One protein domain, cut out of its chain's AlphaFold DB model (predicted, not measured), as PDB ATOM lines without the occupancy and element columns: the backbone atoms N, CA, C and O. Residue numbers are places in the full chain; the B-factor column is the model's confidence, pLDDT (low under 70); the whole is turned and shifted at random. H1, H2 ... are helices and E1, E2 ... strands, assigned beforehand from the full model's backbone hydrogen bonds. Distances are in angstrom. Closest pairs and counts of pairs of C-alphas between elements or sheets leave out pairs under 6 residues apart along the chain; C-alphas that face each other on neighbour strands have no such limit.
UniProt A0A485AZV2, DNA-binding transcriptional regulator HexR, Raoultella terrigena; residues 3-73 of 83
ATOM      1  N   ALA A   3     151.540 157.778 156.815       96.44
ATOM      2  CA  ALA A   3     151.409 158.518 158.069       96.44
ATOM      3  C   ALA A   3     150.299 157.941 158.956       96.44
ATOM      4  O   ALA A   3     149.218 157.611 158.471       96.44
ATOM      5  N   ILE A   4     150.564 157.867 160.264       95.44
ATOM      6  CA  ILE A   4     149.562 157.594 161.303       95.44
ATOM      7  C   ILE A   4     149.393 158.884 162.104       95.44
ATOM      8  O   ILE A   4     150.296 159.280 162.839       95.44
ATOM      9  N   THR A   5     148.279 159.582 161.906       93.88
ATOM     10  CA  THR A   5     148.020 160.919 162.471       93.88
ATOM     11  C   THR A   5     146.521 161.223 162.382       93.88
ATOM     12  O   THR A   5     145.828 160.544 161.618       93.88
ATOM     13  N   PRO A   6     145.961 162.194 163.124       93.81
ATOM     14  CA  PRO A   6     144.604 162.658 162.861       93.81
ATOM     15  C   PRO A   6     144.432 163.126 161.409       93.81
ATOM     16  O   PRO A   6     145.371 163.642 160.790       93.81
ATOM     17  N   ALA A   7     143.218 162.949 160.886       93.44
ATOM     18  CA  ALA A   7     142.832 163.522 159.600       93.44
ATOM     19  C   ALA A   7     142.940 165.055 159.631       93.44
ATOM     20  O   ALA A   7     142.961 165.657 160.707       93.44
ATOM     21  N   ASP A   8     143.030 165.661 158.448       93.69
ATOM     22  CA  ASP A   8     143.015 167.120 158.271       93.69
ATOM     23  C   ASP A   8     144.161 167.850 159.001       93.69
ATOM     24  O   ASP A   8     144.036 168.992 159.441       93.69
ATOM     25  N   THR A   9     145.305 167.175 159.148       94.94
ATOM     26  CA  THR A   9     146.548 167.767 159.661       94.94
ATOM     27  C   THR A   9     147.529 168.030 158.516       94.94
ATOM     28  O   THR A   9     147.522 167.281 157.538       94.94
ATOM     29  N   PRO A  10     148.461 168.997 158.638       96.75
ATOM     30  CA  PRO A  10     149.477 169.233 157.604       96.75
ATOM     31  C   PRO A  10     150.310 167.986 157.268       96.75
ATOM     32  O   PRO A  10     150.751 167.803 156.137       96.75
ATOM     33  N   LEU A  11     150.513 167.095 158.247       95.12
ATOM     34  CA  LEU A  11     151.180 165.813 158.024       95.12
ATOM     35  C   LEU A  11     150.314 164.841 157.208       95.12
ATOM     36  O   LEU A  11     150.848 164.095 156.391       95.12
ATOM     37  N   ALA A  12     148.996 164.840 157.423       96.44
ATOM     38  CA  ALA A  12     148.068 164.006 156.668       96.44
ATOM     39  C   ALA A  12     148.021 164.406 155.186       96.44
ATOM     40  O   ALA A  12     148.012 163.530 154.328       96.44
ATOM     41  N   GLU A  13     148.064 165.707 154.887       96.69
ATOM     42  CA  GLU A  13     148.064 166.232 153.511       96.69
ATOM     43  C   GLU A  13     149.313 165.840 152.708       96.69
ATOM     44  O   GLU A  13     149.266 165.736 151.486       96.69
ATOM     45  N   GLN A  14     150.436 165.613 153.390       97.06
ATOM     46  CA  GLN A  14     151.708 165.243 152.766       97.06
ATOM     47  C   GLN A  14     151.852 163.723 152.562       97.06
ATOM     48  O   GLN A  14     152.830 163.278 151.962       97.06
ATOM     49  N   ALA A  15     150.945 162.904 153.105       97.62
ATOM     50  CA  ALA A  15     151.077 161.451 153.100       97.62
ATOM     51  C   ALA A  15     150.497 160.816 151.826       97.62
ATOM     52  O   ALA A  15     149.363 161.090 151.451       97.62
ATOM     53  N   ASP A  16     151.231 159.874 151.222       98.06
ATOM     54  CA  ASP A  16     150.712 159.061 150.107       98.06
ATOM     55  C   ASP A  16     149.616 158.093 150.584       98.06
ATOM     56  O   ASP A  16     148.728 157.708 149.827       98.06
ATOM     57  N   LEU A  17     149.699 157.675 151.851       97.25
ATOM     58  CA  LEU A  17     148.699 156.852 152.520       97.25
ATOM     59  C   LEU A  17     148.518 157.328 153.961       97.25
ATOM     60  O   LEU A  17     149.469 157.343 154.749       97.25
ATOM     61  N   LEU A  18     147.280 157.665 154.309       97.25
ATOM     62  CA  LEU A  18     146.897 158.071 155.653       97.25
ATOM     63  C   LEU A  18     146.212 156.919 156.392       97.25
ATOM     64  O   LEU A  18     145.235 156.349 155.912       97.25
ATOM     65  N   LEU A  19     146.692 156.637 157.599       96.25
ATOM     66  CA  LEU A  19     146.036 155.789 158.588       96.25
ATOM     67  C   LEU A  19     145.518 156.696 159.716       96.25
ATOM     68  O   LEU A  19     146.272 157.017 160.640       96.25
ATOM     69  N   PRO A  20     144.266 157.180 159.629       94.44
ATOM     70  CA  PRO A  20     143.769 158.184 160.555       94.44
ATOM     71  C   PRO A  20     143.640 157.612 161.969       94.44
ATOM     72  O   PRO A  20     143.015 156.571 162.174       94.44
ATOM     73  N   LEU A  21     144.198 158.316 162.956       91.56
ATOM     74  CA  LEU A  21     144.104 157.946 164.369       91.56
ATOM     75  C   LEU A  21     143.419 159.065 165.159       91.56
ATOM     76  O   LEU A  21     144.046 160.047 165.553       91.56
ATOM     77  N   LEU A  22     142.114 158.915 165.384       86.81
ATOM     78  CA  LEU A  22     141.319 159.831 166.199       86.81
ATOM     79  C   LEU A  22     141.242 159.300 167.623       86.81
ATOM     80  O   LEU A  22     140.648 158.253 167.876       86.81
ATOM     81  N   VAL A  23     141.834 160.037 168.557       84.88
ATOM     82  CA  VAL A  23     141.899 159.620 169.952       84.88
ATOM     83  C   VAL A  23     141.363 160.718 170.848       84.88
ATOM     84  O   VAL A  23     141.758 161.874 170.738       84.88
ATOM     85  N   ARG A  24     140.453 160.346 171.750       83.75
ATOM     86  CA  ARG A  24     140.011 161.227 172.830       83.75
ATOM     87  C   ARG A  24     140.989 161.075 173.982       83.75
ATOM     88  O   ARG A  24     140.981 160.058 174.680       83.75
ATOM     89  N   GLU A  25     141.868 162.056 174.121       81.25
ATOM     90  CA  GLU A  25     142.744 162.124 175.282       81.25
ATOM     91  C   GLU A  25     141.942 162.413 176.547       81.25
ATOM     92  O   GLU A  25     140.857 162.994 176.505       81.25
ATOM     93  N   ASN A  26     142.477 161.948 177.669       76.81
ATOM     94  CA  ASN A  26     141.920 162.195 178.988       76.81
ATOM     95  C   ASN A  26     142.979 162.914 179.830       76.81
ATOM     96  O   ASN A  26     144.155 162.563 179.752       76.81
ATOM     97  N   ASP A  27     142.573 163.857 180.676       76.69
ATOM     98  CA  ASP A  27     143.488 164.735 181.432       76.69
ATOM     99  C   ASP A  27     144.191 164.032 182.613       76.69
ATOM    100  O   ASP A  27     144.859 164.649 183.445       76.69
ATOM    101  N   TYR A  28     144.058 162.707 182.712       79.06
ATOM    102  CA  TYR A  28     144.636 161.910 183.785       79.06
ATOM    103  C   TYR A  28     146.077 161.487 183.471       79.06
ATOM    104  O   TYR A  28     146.335 160.404 182.945       79.06
ATOM    105  N   ILE A  29     147.027 162.335 183.864       76.25
ATOM    106  CA  ILE A  29     148.463 162.215 183.551       76.25
ATOM    107  C   ILE A  29     149.179 160.983 184.136       76.25
ATOM    108  O   ILE A  29     150.285 160.659 183.715       76.25
ATOM    109  N   PHE A  30     148.578 160.286 185.105       83.00
ATOM    110  CA  PHE A  30     149.192 159.117 185.751       83.00
ATOM    111  C   PHE A  30     148.925 157.793 185.020       83.00
ATOM    112  O   PHE A  30     149.384 156.743 185.466       83.00
ATOM    113  N   LYS A  31     148.178 157.810 183.911       80.88
ATOM    114  CA  LYS A  31     147.972 156.638 183.050       80.88
ATOM    115  C   LYS A  31     148.670 156.855 181.710       80.88
ATOM    116  O   LYS A  31     148.776 157.995 181.259       80.88
ATOM    117  N   PRO A  32     149.118 155.782 181.035       84.56
ATOM    118  CA  PRO A  32     149.535 155.909 179.651       84.56
ATOM    119  C   PRO A  32     148.390 156.502 178.822       84.56
ATOM    120  O   PRO A  32     147.242 156.079 178.960       84.56
ATOM    121  N   SER A  33     148.717 157.488 177.985       88.75
ATOM    122  CA  SER A  33     147.744 158.189 177.140       88.75
ATOM    123  C   SER A  33     146.932 157.225 176.277       88.75
ATOM    124  O   SER A  33     147.447 156.196 175.818       88.75
ATOM    125  N   THR A  34     145.676 157.582 175.999       89.94
ATOM    126  CA  THR A  34     144.812 156.800 175.106       89.94
ATOM    127  C   THR A  34     145.478 156.655 173.735       89.94
ATOM    128  O   THR A  34     145.431 155.577 173.137       89.94
ATOM    129  N   SER A  35     146.183 157.697 173.263       90.38
ATOM    130  CA  SER A  35     146.927 157.665 171.993       90.38
ATOM    131  C   SER A  35     147.952 156.553 171.931       90.38
ATOM    132  O   SER A  35     148.086 155.908 170.896       90.38
ATOM    133  N   ARG A  36     148.648 156.278 173.035       90.69
ATOM    134  CA  ARG A  36     149.670 155.232 173.070       90.69
ATOM    135  C   ARG A  36     149.056 153.858 172.856       90.69
ATOM    136  O   ARG A  36     149.589 153.081 172.070       90.69
ATOM    137  N   TYR A  37     147.939 153.565 173.515       92.44
ATOM    138  CA  TYR A  37     147.250 152.290 173.325       92.44
ATOM    139  C   TYR A  37     146.663 152.157 171.921       92.44
ATOM    140  O   TYR A  37     146.807 151.106 171.302       92.44
ATOM    141  N   ALA A  38     146.071 153.228 171.390       92.62
ATOM    142  CA  ALA A  38     145.534 153.234 170.034       92.62
ATOM    143  C   ALA A  38     146.641 153.004 168.983       92.62
ATOM    144  O   ALA A  38     146.470 152.208 168.062       92.62
ATOM    145  N   MET A  39     147.809 153.627 169.167       94.00
ATOM    146  CA  MET A  39     148.980 153.429 168.309       94.00
ATOM    147  C   MET A  39     149.514 151.992 168.390       94.00
ATOM    148  O   MET A  39     149.821 151.397 167.362       94.00
ATOM    149  N   LEU A  40     149.602 151.414 169.595       95.06
ATOM    150  CA  LEU A  40     150.036 150.024 169.781       95.06
ATOM    151  C   LEU A  40     149.094 149.041 169.082       95.06
ATOM    152  O   LEU A  40     149.568 148.161 168.370       95.06
ATOM    153  N   ALA A  41     147.780 149.222 169.232       94.75
ATOM    154  CA  ALA A  41     146.788 148.393 168.553       94.75
ATOM    155  C   ALA A  41     146.887 148.519 167.024       94.75
ATOM    156  O   ALA A  41     146.853 147.515 166.321       94.75
ATOM    157  N   MET A  42     147.073 149.738 166.502       95.31
ATOM    158  CA  MET A  42     147.270 149.970 165.067       95.31
ATOM    159  C   MET A  42     148.499 149.218 164.540       95.31
ATOM    160  O   MET A  42     148.426 148.531 163.522       95.31
ATOM    161  N   VAL A  43     149.629 149.316 165.244       95.62
ATOM    162  CA  VAL A  43     150.862 148.613 164.866       95.62
ATOM    163  C   VAL A  43     150.673 147.095 164.909       95.62
ATOM    164  O   VAL A  43     151.146 146.410 164.004       95.62
ATOM    165  N   ASP A  44     149.967 146.573 165.912       96.31
ATOM    166  CA  ASP A  44     149.709 145.136 166.051       96.31
ATOM    167  C   ASP A  44     148.849 144.584 164.904       96.31
ATOM    168  O   ASP A  44     149.184 143.559 164.305       96.31
ATOM    169  N   VAL A  45     147.797 145.315 164.517       95.75
ATOM    170  CA  VAL A  45     146.964 144.971 163.355       95.75
ATOM    171  C   VAL A  45     147.801 144.970 162.077       95.75
ATOM    172  O   VAL A  45     147.786 143.988 161.339       95.75
ATOM    173  N   LEU A  46     148.593 146.019 161.831       95.94
ATOM    174  CA  LEU A  46     149.451 146.098 160.642       95.94
ATOM    175  C   LEU A  46     150.475 144.958 160.591       95.94
ATOM    176  O   LEU A  46     150.697 144.366 159.534       95.94
ATOM    177  N   ALA A  47     151.098 144.636 161.725       94.56
ATOM    178  CA  ALA A  47     152.059 143.545 161.818       94.56
ATOM    179  C   ALA A  47     151.394 142.184 161.562       94.56
ATOM    180  O   ALA A  47     151.954 141.356 160.838       94.56
ATOM    181  N   THR A  48     150.199 141.973 162.115       94.62
ATOM    182  CA  THR A  48     149.417 140.744 161.941       94.62
ATOM    183  C   THR A  48     149.001 140.559 160.489       94.62
ATOM    184  O   THR A  48     149.267 139.504 159.909       94.62
ATOM    185  N   GLU A  49     148.433 141.587 159.863       95.94
ATOM    186  CA  GLU A  49     148.039 141.547 158.453       95.94
ATOM    187  C   GLU A  49     149.247 141.305 157.540       95.94
ATOM    188  O   GLU A  49     149.214 140.441 156.662       95.94
ATOM    189  N   LEU A  50     150.376 141.976 157.799       94.62
ATOM    190  CA  LEU A  50     151.606 141.760 157.035       94.62
ATOM    191  C   LEU A  50     152.146 140.329 157.191       94.62
ATOM    192  O   LEU A  50     152.629 139.738 156.218       94.62
ATOM    193  N   ALA A  51     152.074 139.761 158.397       92.75
ATOM    194  CA  ALA A  51     152.469 138.380 158.658       92.75
ATOM    195  C   ALA A  51     151.534 137.381 157.960       92.75
ATOM    196  O   ALA A  51     152.002 136.380 157.412       92.75
ATOM    197  N   MET A  52     150.231 137.666 157.931       94.00
ATOM    198  CA  MET A  52     149.224 136.854 157.248       94.00
ATOM    199  C   MET A  52     149.352 136.918 155.726       94.00
ATOM    200  O   MET A  52     149.147 135.897 155.065       94.00
ATOM    201  N   ALA A  53     149.758 138.063 155.175       94.94
ATOM    202  CA  ALA A  53     150.091 138.209 153.761       94.94
ATOM    203  C   ALA A  53     151.389 137.463 153.385       94.94
ATOM    204  O   ALA A  53     151.498 136.933 152.284       94.94
ATOM    205  N   ASN A  54     152.354 137.358 154.311       93.19
ATOM    206  CA  ASN A  54     153.687 136.785 154.069       93.19
ATOM    207  C   ASN A  54     154.010 135.572 154.967       93.19
ATOM    208  O   ASN A  54     155.107 135.468 155.531       93.19
ATOM    209  N   LYS A  55     153.068 134.624 155.090       87.38
ATOM    210  CA  LYS A  55     153.152 133.497 156.049       87.38
ATOM    211  C   LYS A  55     154.480 132.721 156.031       87.38
ATOM    212  O   LYS A  55     155.005 132.472 157.120       87.38
ATOM    213  N   PRO A  56     155.056 132.327 154.872       89.75
ATOM    214  CA  PRO A  56     156.299 131.550 154.859       89.75
ATOM    215  C   PRO A  56     157.473 132.324 155.471       89.75
ATOM    216  O   PRO A  56     158.160 131.825 156.362       89.75
ATOM    217  N   GLN A  57     157.644 133.585 155.062       89.19
ATOM    218  CA  GLN A  57     158.711 134.449 155.559       89.19
ATOM    219  C   GLN A  57     158.546 134.747 157.055       89.19
ATOM    220  O   GLN A  57     159.532 134.733 157.798       89.19
ATOM    221  N   ALA A  58     157.311 134.989 157.510       86.75
ATOM    222  CA  ALA A  58     157.003 135.201 158.922       86.75
ATOM    223  C   ALA A  58     157.378 133.972 159.771       86.75
ATOM    224  O   ALA A  58     158.076 134.105 160.780       86.75
ATOM    225  N   LYS A  59     157.009 132.765 159.317       89.50
ATOM    226  CA  LYS A  59     157.348 131.498 159.982       89.50
ATOM    227  C   LYS A  59     158.862 131.291 160.091       89.50
ATOM    228  O   LYS A  59     159.353 130.940 161.164       89.50
ATOM    229  N   ASP A  60     159.617 131.558 159.027       92.50
ATOM    230  CA  ASP A  60     161.080 131.439 159.047       92.50
ATOM    231  C   ASP A  60     161.754 132.459 159.969       92.50
ATOM    232  O   ASP A  60     162.775 132.165 160.599       92.50
ATOM    233  N   ARG A  61     161.194 133.667 160.076       89.00
ATOM    234  CA  ARG A  61     161.680 134.694 161.007       89.00
ATOM    235  C   ARG A  61     161.468 134.260 162.457       89.00
ATOM    236  O   ARG A  61     162.420 134.298 163.233       89.00
ATOM    237  N   LEU A  62     160.277 133.757 162.791       90.25
ATOM    238  CA  LEU A  62     159.973 133.204 164.117       90.25
ATOM    239  C   LEU A  62     160.870 132.010 164.459       90.25
ATOM    240  O   LEU A  62     161.408 131.938 165.563       90.25
ATOM    241  N   ARG A  63     161.103 131.108 163.496       92.56
ATOM    242  CA  ARG A  63     162.013 129.970 163.675       92.56
ATOM    243  C   ARG A  63     163.428 130.429 164.025       92.56
ATOM    244  O   ARG A  63     164.031 129.881 164.942       92.56
ATOM    245  N   ARG A  64     163.952 131.448 163.333       92.31
ATOM    246  CA  ARG A  64     165.278 132.020 163.622       92.31
ATOM    247  C   ARG A  64     165.347 132.677 164.998       92.31
ATOM    248  O   ARG A  64     166.328 132.463 165.700       92.31
ATOM    249  N   ILE A  65     164.314 133.421 165.394       91.06
ATOM    250  CA  ILE A  65     164.237 134.033 166.730       91.06
ATOM    251  C   ILE A  65     164.265 132.949 167.811       91.06
ATOM    252  O   ILE A  65     165.051 133.054 168.748       91.06
ATOM    253  N   LYS A  66     163.471 131.881 167.657       89.12
ATOM    254  CA  LYS A  66     163.467 130.755 168.599       89.12
ATOM    255  C   LYS A  66     164.847 130.104 168.707       89.12
ATOM    256  O   LYS A  66     165.344 129.953 169.812       89.12
ATOM    257  N   LEU A  67     165.491 129.799 167.578       91.56
ATOM    258  CA  LEU A  67     166.837 129.213 167.574       91.56
ATOM    259  C   LEU A  67     167.873 130.117 168.258       91.56
ATOM    260  O   LEU A  67     168.701 129.625 169.019       91.56
ATOM    261  N   ALA A  68     167.812 131.432 168.025       90.75
ATOM    262  CA  ALA A  68     168.686 132.389 168.695       90.75
ATOM    263  C   ALA A  68     168.443 132.398 170.213       90.75
ATOM    264  O   ALA A  68     169.393 132.291 170.985       90.75
ATOM    265  N   LEU A  69     167.182 132.446 170.652       88.25
ATOM    266  CA  LEU A  69     166.824 132.404 172.072       88.25
ATOM    267  C   LEU A  69     167.229 131.086 172.738       88.25
ATOM    268  O   LEU A  69     167.779 131.117 173.834       88.25
ATOM    269  N   ASP A  70     167.007 129.951 172.080       87.25
ATOM    270  CA  ASP A  70     167.409 128.632 172.575       87.25
ATOM    271  C   ASP A  70     168.938 128.548 172.721       87.25
ATOM    272  O   ASP A  70     169.436 128.044 173.727       87.25
ATOM    273  N   SER A  71     169.695 129.111 171.770       83.56
ATOM    274  CA  SER A  71     171.160 129.182 171.858       83.56
ATOM    275  C   SER A  71     171.643 130.092 172.993       83.56
ATOM    276  O   SER A  71     172.575 129.736 173.711       83.56
ATOM    277  N   HIS A  72     170.970 131.226 173.218       79.81
ATOM    278  CA  HIS A  72     171.272 132.141 174.321       79.81
ATOM    279  C   HIS A  72     170.895 131.558 175.690       79.81
ATOM    280  O   HIS A  72     171.564 131.846 176.678       79.81
ATOM    281  N   ARG A  73     169.852 130.722 175.758       74.94
ATOM    282  CA  ARG A  73     169.405 130.024 176.978       74.94
ATOM    283  C   ARG A  73     170.200 128.749 177.280       74.94
ATOM    284  O   ARG A  73     169.976 128.127 178.311       74.94
TER     285      ARG A  73
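This is residues 3 to 73 of the 83 residues of the protein "DNA-binding transcriptional regulator HexR" of Raoultella terrigena (UniProt A0A485AZV2). Two long helices, H2 and H3, meet near their ends as an open V; a small head of two short parallel strands, E1 and E2, with helix H1, joins H2 through loop 21 to 33, whose residues 27 to 32 stick out. The printed part has 71 residues, in order E1, H1, E2, H2, H3: mostly helix, extended, radius of gyration of the C-alphas 17.4 A, spans 46 by 35 by 16 A.

E1 is residues 3 to 5, from C-alpha 3 at (151.409, 158.518, 158.069); E2 is 17 to 20, H1 10 to 13. H2, 34 to 53, measures 28.8 A; H3, 55 to 72, measures 25.8 A, ending at C-alpha 72 (171.272, 132.141, 174.321).

E1 and E2 are parallel at 21 degrees; N 19 and O 3 are within hydrogen-bond range, 2.8 A. E1, H1, E2 form a strand-helix-strand unit, a helix between parallel neighbours, its crossover right-handed; the closest C-alphas of H1 and E2, Ala 12 and Leu 18, are 6.1 A apart. H2 and H3 are close but not clearly touching, closest C-alphas Ala 51 and Ala 58, 5.5 A, and only just about perpendicular, 70.0 degrees. Every O i to N i+4 pair is within hydrogen-bond range in H2 and H3; H1 is too short for one.

C-alphas 8 and 73 are farthest apart, 49.2 A. The printed part has no cut; E2 to H2 is a long link. No printed residue is under 70.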